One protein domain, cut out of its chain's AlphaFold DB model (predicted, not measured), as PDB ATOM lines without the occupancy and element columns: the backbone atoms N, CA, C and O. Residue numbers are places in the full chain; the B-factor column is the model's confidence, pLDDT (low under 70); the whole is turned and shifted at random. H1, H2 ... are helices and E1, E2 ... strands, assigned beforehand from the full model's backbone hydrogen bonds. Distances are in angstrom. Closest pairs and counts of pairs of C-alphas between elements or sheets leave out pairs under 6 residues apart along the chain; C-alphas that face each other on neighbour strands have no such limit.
ATOM      1  N   ALA A  10     133.026 108.077 132.073       55.22
ATOM      2  CA  ALA A  10     133.000 106.644 132.341       55.22
ATOM      3  C   ALA A  10     132.047 106.222 133.474       55.22
ATOM      4  O   ALA A  10     131.496 105.131 133.430       55.22
ATOM      5  N   ILE A  11     131.807 107.074 134.468       60.66
ATOM      6  CA  ILE A  11     130.898 106.759 135.577       60.66
ATOM      7  C   ILE A  11     129.452 106.680 135.049       60.66
ATOM      8  O   ILE A  11     128.757 105.694 135.293       60.66
ATOM      9  N   CYS A  12     129.036 107.650 134.231       67.69
ATOM     10  CA  CYS A  12     127.668 107.738 133.706       67.69
ATOM     11  C   CYS A  12     127.435 106.966 132.392       67.69
ATOM     12  O   CYS A  12     126.322 106.503 132.149       67.69
ATOM     13  N   HIS A  13     128.459 106.794 131.552       71.31
ATOM     14  CA  HIS A  13     128.318 106.292 130.172       71.31
ATOM     15  C   HIS A  13     129.137 105.041 129.852       71.31
ATOM     16  O   HIS A  13     129.173 104.611 128.699       71.31
ATOM     17  N   VAL A  14     129.804 104.441 130.842       73.31
ATOM     18  CA  VAL A  14     130.459 103.144 130.660       73.31
ATOM     19  C   VAL A  14     129.775 102.121 131.544       73.31
ATOM     20  O   VAL A  14     129.758 102.208 132.771       73.31
ATOM     21  N   THR A  15     129.218 101.108 130.892       76.88
ATOM     22  CA  THR A  15     128.784  99.890 131.570       76.88
ATOM     23  C   THR A  15     129.796  98.784 131.308       76.88
ATOM     24  O   THR A  15     130.630  98.867 130.406       76.88
ATOM     25  N   VAL A  16     129.756  97.734 132.122       80.81
ATOM     26  CA  VAL A  16     130.559  96.530 131.904       80.81
ATOM     27  C   VAL A  16     129.643  95.334 131.768       80.81
ATOM     28  O   VAL A  16     128.608  95.253 132.440       80.81
ATOM     29  N   LYS A  17     130.032  94.378 130.924       81.06
ATOM     30  CA  LYS A  17     129.351  93.082 130.868       81.06
ATOM     31  C   LYS A  17     129.405  92.435 132.260       81.06
ATOM     32  O   LYS A  17     130.506  92.253 132.786       81.06
ATOM     33  N   PRO A  18     128.262  92.093 132.884       78.06
ATOM     34  CA  PRO A  18     128.277  91.436 134.184       78.06
ATOM     35  C   PRO A  18     129.121  90.163 134.124       78.06
ATOM     36  O   PRO A  18     128.862  89.286 133.303       78.06
ATOM     37  N   THR A  19     130.139  90.077 134.980       76.94
ATOM     38  CA  THR A  19     131.002  88.897 135.076       76.94
ATOM     39  C   THR A  19     130.774  88.246 136.435       76.94
ATOM     40  O   THR A  19     131.048  88.881 137.455       76.94
ATOM     41  N   PRO A  20     130.222  87.020 136.489       75.88
ATOM     42  CA  PRO A  20     130.027  86.318 137.749       75.88
ATOM     43  C   PRO A  20     131.369  86.051 138.436       75.88
ATOM     44  O   PRO A  20     132.319  85.601 137.798       75.88
ATOM     45  N   PHE A  21     131.428  86.272 139.745       76.50
ATOM     46  CA  PHE A  21     132.552  85.871 140.584       76.50
ATOM     47  C   PHE A  21     132.035  85.353 141.925       76.50
ATOM     48  O   PHE A  21     130.934  85.698 142.353       76.50
ATOM     49  N   GLN A  22     132.820  84.500 142.576       72.00
ATOM     50  CA  GLN A  22     132.533  84.017 143.922       72.00
ATOM     51  C   GLN A  22     133.575  84.587 144.875       72.00
ATOM     52  O   GLN A  22     134.772  84.447 144.641       72.00
ATOM     53  N   LEU A  23     133.110  85.219 145.952       72.69
ATOM     54  CA  LEU A  23     133.957  85.570 147.085       72.69
ATOM     55  C   LEU A  23     133.939  84.392 148.056       72.69
ATOM     56  O   LEU A  23     132.874  84.004 148.535       72.69
ATOM     57  N   GLN A  24     135.103  83.813 148.330       76.69
ATOM     58  CA  GLN A  24     135.266  82.870 149.432       76.69
ATOM     59  C   GLN A  24     135.859  83.614 150.629       76.69
ATOM     60  O   GLN A  24     136.719  84.477 150.459       76.69
ATOM     61  N   ALA A  25     135.375  83.298 151.832       78.25
ATOM     62  CA  ALA A  25     135.999  83.784 153.058       78.25
ATOM     63  C   ALA A  25     137.470  83.340 153.078       78.25
ATOM     64  O   ALA A  25     137.772  82.210 152.694       78.25
ATOM     65  N   ASP A  26     138.361  84.246 153.479       75.94
ATOM     66  CA  ASP A  26     139.808  84.017 153.582       75.94
ATOM     67  C   ASP A  26     140.534  83.694 152.258       75.94
ATOM     68  O   ASP A  26     141.693  83.281 152.276       75.94
ATOM     69  N   ALA A  27     139.892  83.904 151.101       68.69
ATOM     70  CA  ALA A  27     140.581  83.844 149.816       68.69
ATOM     71  C   ALA A  27     141.531  85.038 149.646       68.69
ATOM     72  O   ALA A  27     141.192  86.169 150.007       68.69
ATOM     73  N   ASP A  28     142.699  84.785 149.044       70.00
ATOM     74  CA  ASP A  28     143.610  85.846 148.614       70.00
ATOM     75  C   ASP A  28     142.846  86.887 147.775       70.00
ATOM     76  O   ASP A  28     141.953  86.503 147.011       70.00
ATOM     77  N   PRO A  29     143.177  88.191 147.868       66.06
ATOM     78  CA  PRO A  29     142.530  89.221 147.066       66.06
ATOM     79  C   PRO A  29     142.675  88.906 145.573       66.06
ATOM     80  O   PRO A  29     143.713  89.155 144.961       66.06
ATOM     81  N   VAL A  30     141.627  88.344 144.973       65.88
ATOM     82  CA  VAL A  30     141.566  88.136 143.529       65.88
ATOM     83  C   VAL A  30     141.154  89.470 142.912       65.88
ATOM     84  O   VAL A  30     140.178  90.066 143.383       65.88
ATOM     85  N   PRO A  31     141.847  89.968 141.871       68.00
ATOM     86  CA  PRO A  31     141.340  91.088 141.094       68.00
ATOM     87  C   PRO A  31     139.895  90.798 140.686       68.00
ATOM     88  O   PRO A  31     139.618  89.749 140.098       68.00
ATOM     89  N   LEU A  32     138.968  91.697 141.033       68.69
ATOM     90  CA  LEU A  32     137.577  91.551 140.621       68.69
ATOM     91  C   LEU A  32     137.549  91.454 139.092       68.69
ATOM     92  O   LEU A  32     138.167  92.295 138.432       68.69
ATOM     93  N   PRO A  33     136.867  90.456 138.506       73.38
ATOM     94  CA  PRO A  33     136.783  90.366 137.064       73.38
ATOM     95  C   PRO A  33     135.889  91.501 136.564       73.38
ATOM     96  O   PRO A  33     134.661  91.423 136.591       73.38
ATOM     97  N   ILE A  34     136.520  92.593 136.140       76.12
ATOM     98  CA  ILE A  34     135.841  93.683 135.450       76.12
ATOM     99  C   ILE A  34     135.523  93.167 134.049       76.12
ATOM    100  O   ILE A  34     136.424  92.815 133.286       76.12
ATOM    101  N   GLY A  35     134.235  93.073 133.727       79.00
ATOM    102  CA  GLY A  35     133.814  92.648 132.400       79.00
ATOM    103  C   GLY A  35     134.213  93.643 131.316       79.00
ATOM    104  O   GLY A  35     134.592  94.780 131.590       79.00
ATOM    105  N   SER A  36     134.098  93.222 130.058       83.62
ATOM    106  CA  SER A  36     134.376  94.103 128.924       83.62
ATOM    107  C   SER A  36     133.502  95.356 128.974       83.62
ATOM    108  O   SER A  36     132.300  95.259 129.244       83.62
ATOM    109  N   LEU A  37     134.115  96.503 128.679       81.50
ATOM    110  CA  LEU A  37     133.432  97.788 128.595       81.50
ATOM    111  C   LEU A  37     132.379  97.765 127.479       81.50
ATOM    112  O   LEU A  37     132.573  97.146 126.428       81.50
ATOM    113  N   VAL A  38     131.270  98.449 127.724       82.19
ATOM    114  CA  VAL A  38     130.198  98.721 126.770       82.19
ATOM    115  C   VAL A  38     130.039 100.237 126.728       82.19
ATOM    116  O   VAL A  38     129.727 100.857 127.747       82.19
ATOM    117  N   PHE A  39     130.308 100.814 125.558       81.75
ATOM    118  CA  PHE A  39     130.314 102.257 125.326       81.75
ATOM    119  C   PHE A  39     129.052 102.701 124.597       81.75
ATOM    120  O   PHE A  39     128.625 102.030 123.657       81.75
ATOM    121  N   GLY A  40     128.513 103.848 125.007       79.81
ATOM    122  CA  GLY A  40     127.489 104.596 124.282       79.81
ATOM    123  C   GLY A  40     126.089 104.558 124.896       79.81
ATOM    124  O   GLY A  40     125.555 105.641 125.151       79.81
ATOM    125  N   PRO A  41     125.504 103.388 125.229       84.06
ATOM    126  CA  PRO A  41     124.297 103.350 126.043       84.06
ATOM    127  C   PRO A  41     124.520 104.002 127.418       84.06
ATOM    128  O   PRO A  41     125.601 103.845 128.000       84.06
ATOM    129  N   PRO A  42     123.507 104.683 127.977       81.31
ATOM    130  CA  PRO A  42     123.590 105.219 129.330       81.31
ATOM    131  C   PRO A  42     123.698 104.106 130.382       81.31
ATOM    132  O   PRO A  42     123.137 103.016 130.233       81.31
ATOM    133  N   ASN A  43     124.385 104.381 131.495       83.88
ATOM    134  CA  ASN A  43     124.401 103.476 132.643       83.88
ATOM    135  C   ASN A  43     123.128 103.638 133.484       83.88
ATOM    136  O   ASN A  43     123.106 104.345 134.488       83.88
ATOM    137  N   THR A  44     122.073 102.925 133.101       86.44
ATOM    138  CA  THR A  44     120.749 103.020 133.740       86.44
ATOM    139  C   THR A  44     120.659 102.388 135.128       86.44
ATOM    140  O   THR A  44     119.657 102.538 135.818       86.44
ATOM    141  N   ARG A  45     121.698 101.667 135.564       86.62
ATOM    142  CA  ARG A  45     121.711 100.971 136.863       86.62
ATOM    143  C   ARG A  45     122.455 101.728 137.948       86.62
ATOM    144  O   ARG A  45     122.315 101.391 139.121       86.62
ATOM    145  N   MET A  46     123.293 102.685 137.572       86.19
ATOM    146  CA  MET A  46     124.057 103.453 138.540       86.19
ATOM    147  C   MET A  46     123.186 104.545 139.143       86.19
ATOM    148  O   MET A  46     122.634 105.369 138.423       86.19
ATOM    149  N   ASP A  47     123.130 104.587 140.467       88.62
ATOM    150  CA  ASP A  47     122.528 105.688 141.209       88.62
ATOM    151  C   ASP A  47     123.613 106.719 141.556       88.62
ATOM    152  O   ASP A  47     124.338 106.589 142.548       88.62
ATOM    153  N   ALA A  48     123.787 107.708 140.674       81.94
ATOM    154  CA  ALA A  48     124.796 108.752 140.849       81.94
ATOM    155  C   ALA A  48     124.532 109.576 142.115       81.94
ATOM    156  O   ALA A  48     125.469 109.900 142.846       81.94
ATOM    157  N   GLY A  49     123.264 109.875 142.397       82.81
ATOM    158  CA  GLY A  49     122.865 110.683 143.540       82.81
ATOM    159  C   GLY A  49     123.186 109.988 144.859       82.81
ATOM    160  O   GLY A  49     123.837 110.574 145.729       82.81
ATOM    161  N   LEU A  50     122.867 108.696 144.975       89.19
ATOM    162  CA  LEU A  50     123.242 107.876 146.124       89.19
ATOM    163  C   LEU A  50     124.762 107.833 146.325       89.19
ATOM    164  O   LEU A  50     125.229 108.038 147.448       89.19
ATOM    165  N   LEU A  51     125.542 107.614 145.261       84.44
ATOM    166  CA  LEU A  51     127.009 107.598 145.341       84.44
ATOM    167  C   LEU A  51     127.569 108.942 145.818       84.44
ATOM    168  O   LEU A  51     128.400 108.982 146.730       84.44
ATOM    169  N   LEU A  52     127.090 110.042 145.237       79.69
ATOM    170  CA  LEU A  52     127.510 111.395 145.594       79.69
ATOM    171  C   LEU A  52     127.122 111.749 147.030       79.69
ATOM    172  O   LEU A  52     127.909 112.393 147.733       79.69
ATOM    173  N   SER A  53     125.980 111.241 147.503       84.44
ATOM    174  CA  SER A  53     125.521 111.441 148.876       84.44
ATOM    175  C   SER A  53     126.524 110.933 149.915       84.44
ATOM    176  O   SER A  53     126.622 111.517 150.989       84.44
ATOM    177  N   PHE A  54     127.324 109.906 149.601       86.25
ATOM    178  CA  PHE A  54     128.331 109.344 150.513       86.25
ATOM    179  C   PHE A  54     129.688 110.054 150.476       86.25
ATOM    180  O   PHE A  54     130.593 109.696 151.236       86.25
ATOM    181  N   THR A  55     129.871 111.045 149.603       79.94
ATOM    182  CA  THR A  55     131.149 111.756 149.522       79.94
ATOM    183  C   THR A  55     131.409 112.558 150.805       79.94
ATOM    184  O   THR A  55     130.476 113.125 151.377       79.94
ATOM    185  N   PRO A  56     132.674 112.681 151.263       78.81
ATOM    186  CA  PRO A  56     133.005 113.493 152.438       78.81
ATOM    187  C   PRO A  56     132.522 114.942 152.325       78.81
ATOM    188  O   PRO A  56     132.153 115.553 153.322       78.81
ATOM    189  N   ARG A  57     132.494 115.471 151.099       73.12
ATOM    190  CA  ARG A  57     132.002 116.808 150.770       73.12
ATOM    191  C   ARG A  57     130.537 116.979 151.174       73.12
ATOM    192  O   ARG A  57     130.243 117.842 151.996       73.12
ATOM    193  N   VAL A  58     129.660 116.094 150.700       77.94
ATOM    194  CA  VAL A  58     128.233 116.106 151.059       77.94
ATOM    195  C   VAL A  58     128.033 115.786 152.546       77.94
ATOM    196  O   VAL A  58     127.309 116.492 153.242       77.94
ATOM    197  N   GLN A  59     128.731 114.773 153.067       83.56
ATOM    198  CA  GLN A  59     128.581 114.315 154.456       83.56
ATOM    199  C   GLN A  59     129.061 115.331 155.505       83.56
ATOM    200  O   GLN A  59     128.557 115.345 156.625       83.56
ATOM    201  N   SER A  60     130.026 116.190 155.167       81.25
ATOM    202  CA  SER A  60     130.532 117.222 156.084       81.25
ATOM    203  C   SER A  60     129.603 118.431 156.233       81.25
ATOM    204  O   SER A  60     129.851 119.283 157.086       81.25
ATOM    205  N   GLY A  61     128.547 118.527 155.412       69.44
ATOM    206  CA  GLY A  61     127.615 119.658 155.407       69.44
ATOM    207  C   GLY A  61     128.216 120.965 154.882       69.44
ATOM    208  O   GLY A  61     127.554 121.998 154.942       69.44
ATOM    209  N   SER A  62     129.440 120.939 154.342       62.88
ATOM    210  CA  SER A  62     130.183 122.129 153.904       62.88
ATOM    211  C   SER A  62     129.516 122.914 152.773       62.88
ATOM    212  O   SER A  62     129.927 124.034 152.494       62.88
ATOM    213  N   GLU A  63     128.508 122.338 152.120       63.28
ATOM    214  CA  GLU A  63     127.844 122.928 150.956       63.28
ATOM    215  C   GLU A  63     126.325 123.083 151.108       63.28
ATOM    216  O   GLU A  63     125.640 123.309 150.118       63.28
ATOM    217  N   ASN A  64     125.777 122.960 152.327       64.12
ATOM    218  CA  ASN A  64     124.328 123.061 152.576       64.12
ATOM    219  C   ASN A  64     123.480 122.133 151.679       64.12
ATOM    220  O   ASN A  64     122.412 122.507 151.205       64.12
ATOM    221  N   VAL A  65     123.972 120.915 151.444       70.81
ATOM    222  CA  VAL A  65     123.348 119.941 150.541       70.81
ATOM    223  C   VAL A  65     122.282 119.126 151.257       70.81
ATOM    224  O   VAL A  65     122.492 118.668 152.382       70.81
ATOM    225  N   ASN A  66     121.173 118.851 150.580       80.31
ATOM    226  CA  ASN A  66     120.168 117.918 151.065       80.31
ATOM    227  C   ASN A  66     120.486 116.484 150.609       80.31
ATOM    228  O   ASN A  66     120.276 116.104 149.457       80.31
ATOM    229  N   ILE A  67     120.979 115.666 151.540       86.00
ATOM    230  CA  ILE A  67     121.306 114.250 151.299       86.00
ATOM    231  C   ILE A  67     120.095 113.466 150.778       86.00
ATOM    232  O   ILE A  67     120.259 112.604 149.918       86.00
ATOM    233  N   ALA A  68     118.890 113.759 151.279       88.38
ATOM    234  CA  ALA A  68     117.684 113.040 150.880       88.38
ATOM    235  C   ALA A  68     117.294 113.336 149.427       88.38
ATOM    236  O   ALA A  68     116.809 112.441 148.743       88.38
ATOM    237  N   GLU A  69     117.554 114.553 148.940       86.50
ATOM    238  CA  GLU A  69     117.357 114.896 147.527       86.50
ATOM    239  C   GLU A  69     118.346 114.114 146.654       86.50
ATOM    240  O   GLU A  69     117.916 113.400 145.755       86.50
ATOM    241  N   TYR A  70     119.642 114.089 146.985       85.12
ATOM    242  CA  TYR A  70     120.618 113.251 146.264       85.12
ATOM    243  C   TYR A  70     120.201 111.776 146.206       85.12
ATOM    244  O   TYR A  70     120.217 111.155 145.148       85.12
ATOM    245  N   GLN A  71     119.785 111.210 147.336       89.94
ATOM    246  CA  GLN A  71     119.337 109.817 147.410       89.94
ATOM    247  C   GLN A  71     117.999 109.572 146.695       89.94
ATOM    248  O   GLN A  71     117.639 108.421 146.456       89.94
ATOM    249  N   GLY A  72     117.270 110.634 146.353       90.00
ATOM    250  CA  GLY A  72     116.022 110.583 145.604       90.00
ATOM    251  C   GLY A  72     116.191 110.547 144.085       90.00
ATOM    252  O   GLY A  72     115.191 110.350 143.401       90.00
ATOM    253  N   TRP A  73     117.401 110.740 143.534       87.94
ATOM    254  CA  TRP A  73     117.614 110.709 142.074       87.94
ATOM    255  C   TRP A  73     117.265 109.357 141.464       87.94
ATOM    256  O   TRP A  73     116.614 109.295 140.422       87.94
ATOM    257  N   GLY A  74     117.679 108.283 142.131       90.31
ATOM    258  CA  GLY A  74     117.491 106.923 141.661       90.31
ATOM    259  C   GLY A  74     118.446 106.514 140.527       90.31
ATOM    260  O   GLY A  74     119.266 107.301 140.042       90.31
ATOM    261  N   PRO A  75     118.371 105.243 140.098       90.19
ATOM    262  CA  PRO A  75     119.259 104.687 139.080       90.19
ATOM    263  C   PRO A  75     119.095 105.340 137.702       90.19
ATOM    264  O   PRO A  75     117.980 105.573 137.249       90.19
ATOM    265  N   GLY A  76     120.211 105.573 137.005       85.00
ATOM    266  CA  GLY A  76     120.216 106.082 135.630       85.00
ATOM    267  C   GLY A  76     119.868 107.562 135.502       85.00
ATOM    268  O   GLY A  76     119.603 108.028 134.394       85.00
ATOM    269  N   ARG A  77     119.848 108.282 136.626       85.06
ATOM    270  CA  ARG A  77     119.378 109.660 136.730       85.06
ATOM    271  C   ARG A  77     120.448 110.562 137.324       85.06
ATOM    272  O   ARG A  77     121.255 110.135 138.154       85.06
ATOM    273  N   ILE A  78     120.446 111.817 136.895       82.00
ATOM    274  CA  ILE A  78     121.382 112.834 137.368       82.00
ATOM    275  C   ILE A  78     120.777 114.226 137.222       82.00
ATOM    276  O   ILE A  78     120.071 114.503 136.255       82.00
ATOM    277  N   ASP A  79     121.062 115.103 138.182       79.69
ATOM    278  CA  ASP A  79     120.722 116.520 138.085       79.69
ATOM    279  C   ASP A  79     121.994 117.370 138.173       79.69
ATOM    280  O   ASP A  79     122.450 117.691 139.274       79.69
ATOM    281  N   PRO A  80     122.619 117.710 137.032       73.06
ATOM    282  CA  PRO A  80     123.855 118.484 137.040       73.06
ATOM    283  C   PRO A  80     123.647 119.903 137.581       73.06
ATOM    284  O   PRO A  80     124.556 120.473 138.179       73.06
ATOM    285  N   ARG A  81     122.433 120.454 137.495       73.56
ATOM    286  CA  ARG A  81     122.126 121.779 138.052       73.56
ATOM    287  C   ARG A  81     122.079 121.758 139.574       73.56
ATOM    288  O   ARG A  81     122.350 122.761 140.210       73.56
ATOM    289  N   PHE A  82     121.825 120.619 140.207       74.31
ATOM    290  CA  PHE A  82     121.595 120.575 141.651       74.31
ATOM    291  C   PHE A  82     122.869 120.761 142.512       74.31
ATOM    292  O   PHE A  82     122.793 120.819 143.743       74.31
ATOM    293  N   PHE A  83     124.065 120.873 141.918       73.19
ATOM    294  CA  PHE A  83     125.304 121.061 142.680       73.19
ATOM    295  C   PHE A  83     125.363 122.454 143.347       73.19
ATOM    296  O   PHE A  83     125.187 123.465 142.675       73.19
ATOM    297  N   PRO A  84     125.639 122.564 144.660       65.44
ATOM    298  CA  PRO A  84     125.554 123.833 145.403       65.44
ATOM    299  C   PRO A  84     126.484 124.950 144.911       65.44
ATOM    300  O   PRO A  84     126.159 126.126 145.043       65.44
ATOM    301  N   ASN A  85     127.643 124.579 144.362       62.53
ATOM    302  CA  ASN A  85     128.627 125.512 143.812       62.53
ATOM    303  C   ASN A  85     128.529 125.648 142.289       62.53
ATOM    304  O   ASN A  85     129.329 126.357 141.679       62.53
ATOM    305  N   ASN A  86     127.538 124.998 141.673       67.06
ATOM    306  CA  ASN A  86     127.273 125.170 140.260       67.06
ATOM    307  C   ASN A  86     126.589 126.532 140.035       67.06
ATOM    308  O   ASN A  86     125.523 126.780 140.605       67.06
ATOM    309  N   PRO A  87     127.156 127.425 139.201       60.03
ATOM    310  CA  PRO A  87     126.516 128.691 138.846       60.03
ATOM    311  C   PRO A  87     125.152 128.534 138.150       60.03
ATOM    312  O   PRO A  87     124.448 129.533 137.997       60.03
ATOM    313  N   PHE A  88     124.793 127.321 137.728       65.88
ATOM    314  CA  PHE A  88     123.525 126.962 137.095       65.88
ATOM    315  C   PHE A  88     122.561 126.238 138.041       65.88
ATOM    316  O   PHE A  88     121.555 125.697 137.585       65.88
TER     317      PHE A  88
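This is residues 10 to 88 of the 313 residues of the protein "Cytochrome c551 peroxidase" of hydrothermal vent metagenome (UniProt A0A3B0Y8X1). With little regular structure, this is a flat, loose model: a long hairpin, E1 and E2 at its base and residues 24 to 29 sticking out at its tip, and away from it a cluster of short helices, H2 on H4 with H3 close by. The 79 printed residues hold H1, E1, E2, H2, H3, H4 in that order, mixed class, with 25 residues in named elements; the sheet E1 - E2 is antiparallel. The radius of gyration of the C-alphas is 16.2 A, the spans 44 by 33 by 18 A.

H1, residues 10 to 13, begins at C-alpha 10 (133.000, 106.644, 132.341). E1 is 14 to 16, E2 37 to 39, H2 48 to 53 (8.5 A), H3 56 to 59, and H4 67 to 71, ending at C-alpha 71 (119.337, 109.817, 147.410).

In the hairpin E1 and E2, N 38 and O 15 are 2.8 A apart, within hydrogen-bond range. H2 and H4 touch, closest C-alphas Gly 49 and Tyr 70, 4.4 A. H1 and H4 are apart. H2 and H4 have every O i to N i+4 pair within range; H1 and H3 are too short for one.

C-alphas 26 and 87 are farthest apart, 48.9 A. The printed part has no cut; the link E1 to E2 is long. Residues 10 to 12, 27, 29 to 32, 61 to 64 and 84 to 88 have pLDDT under 70.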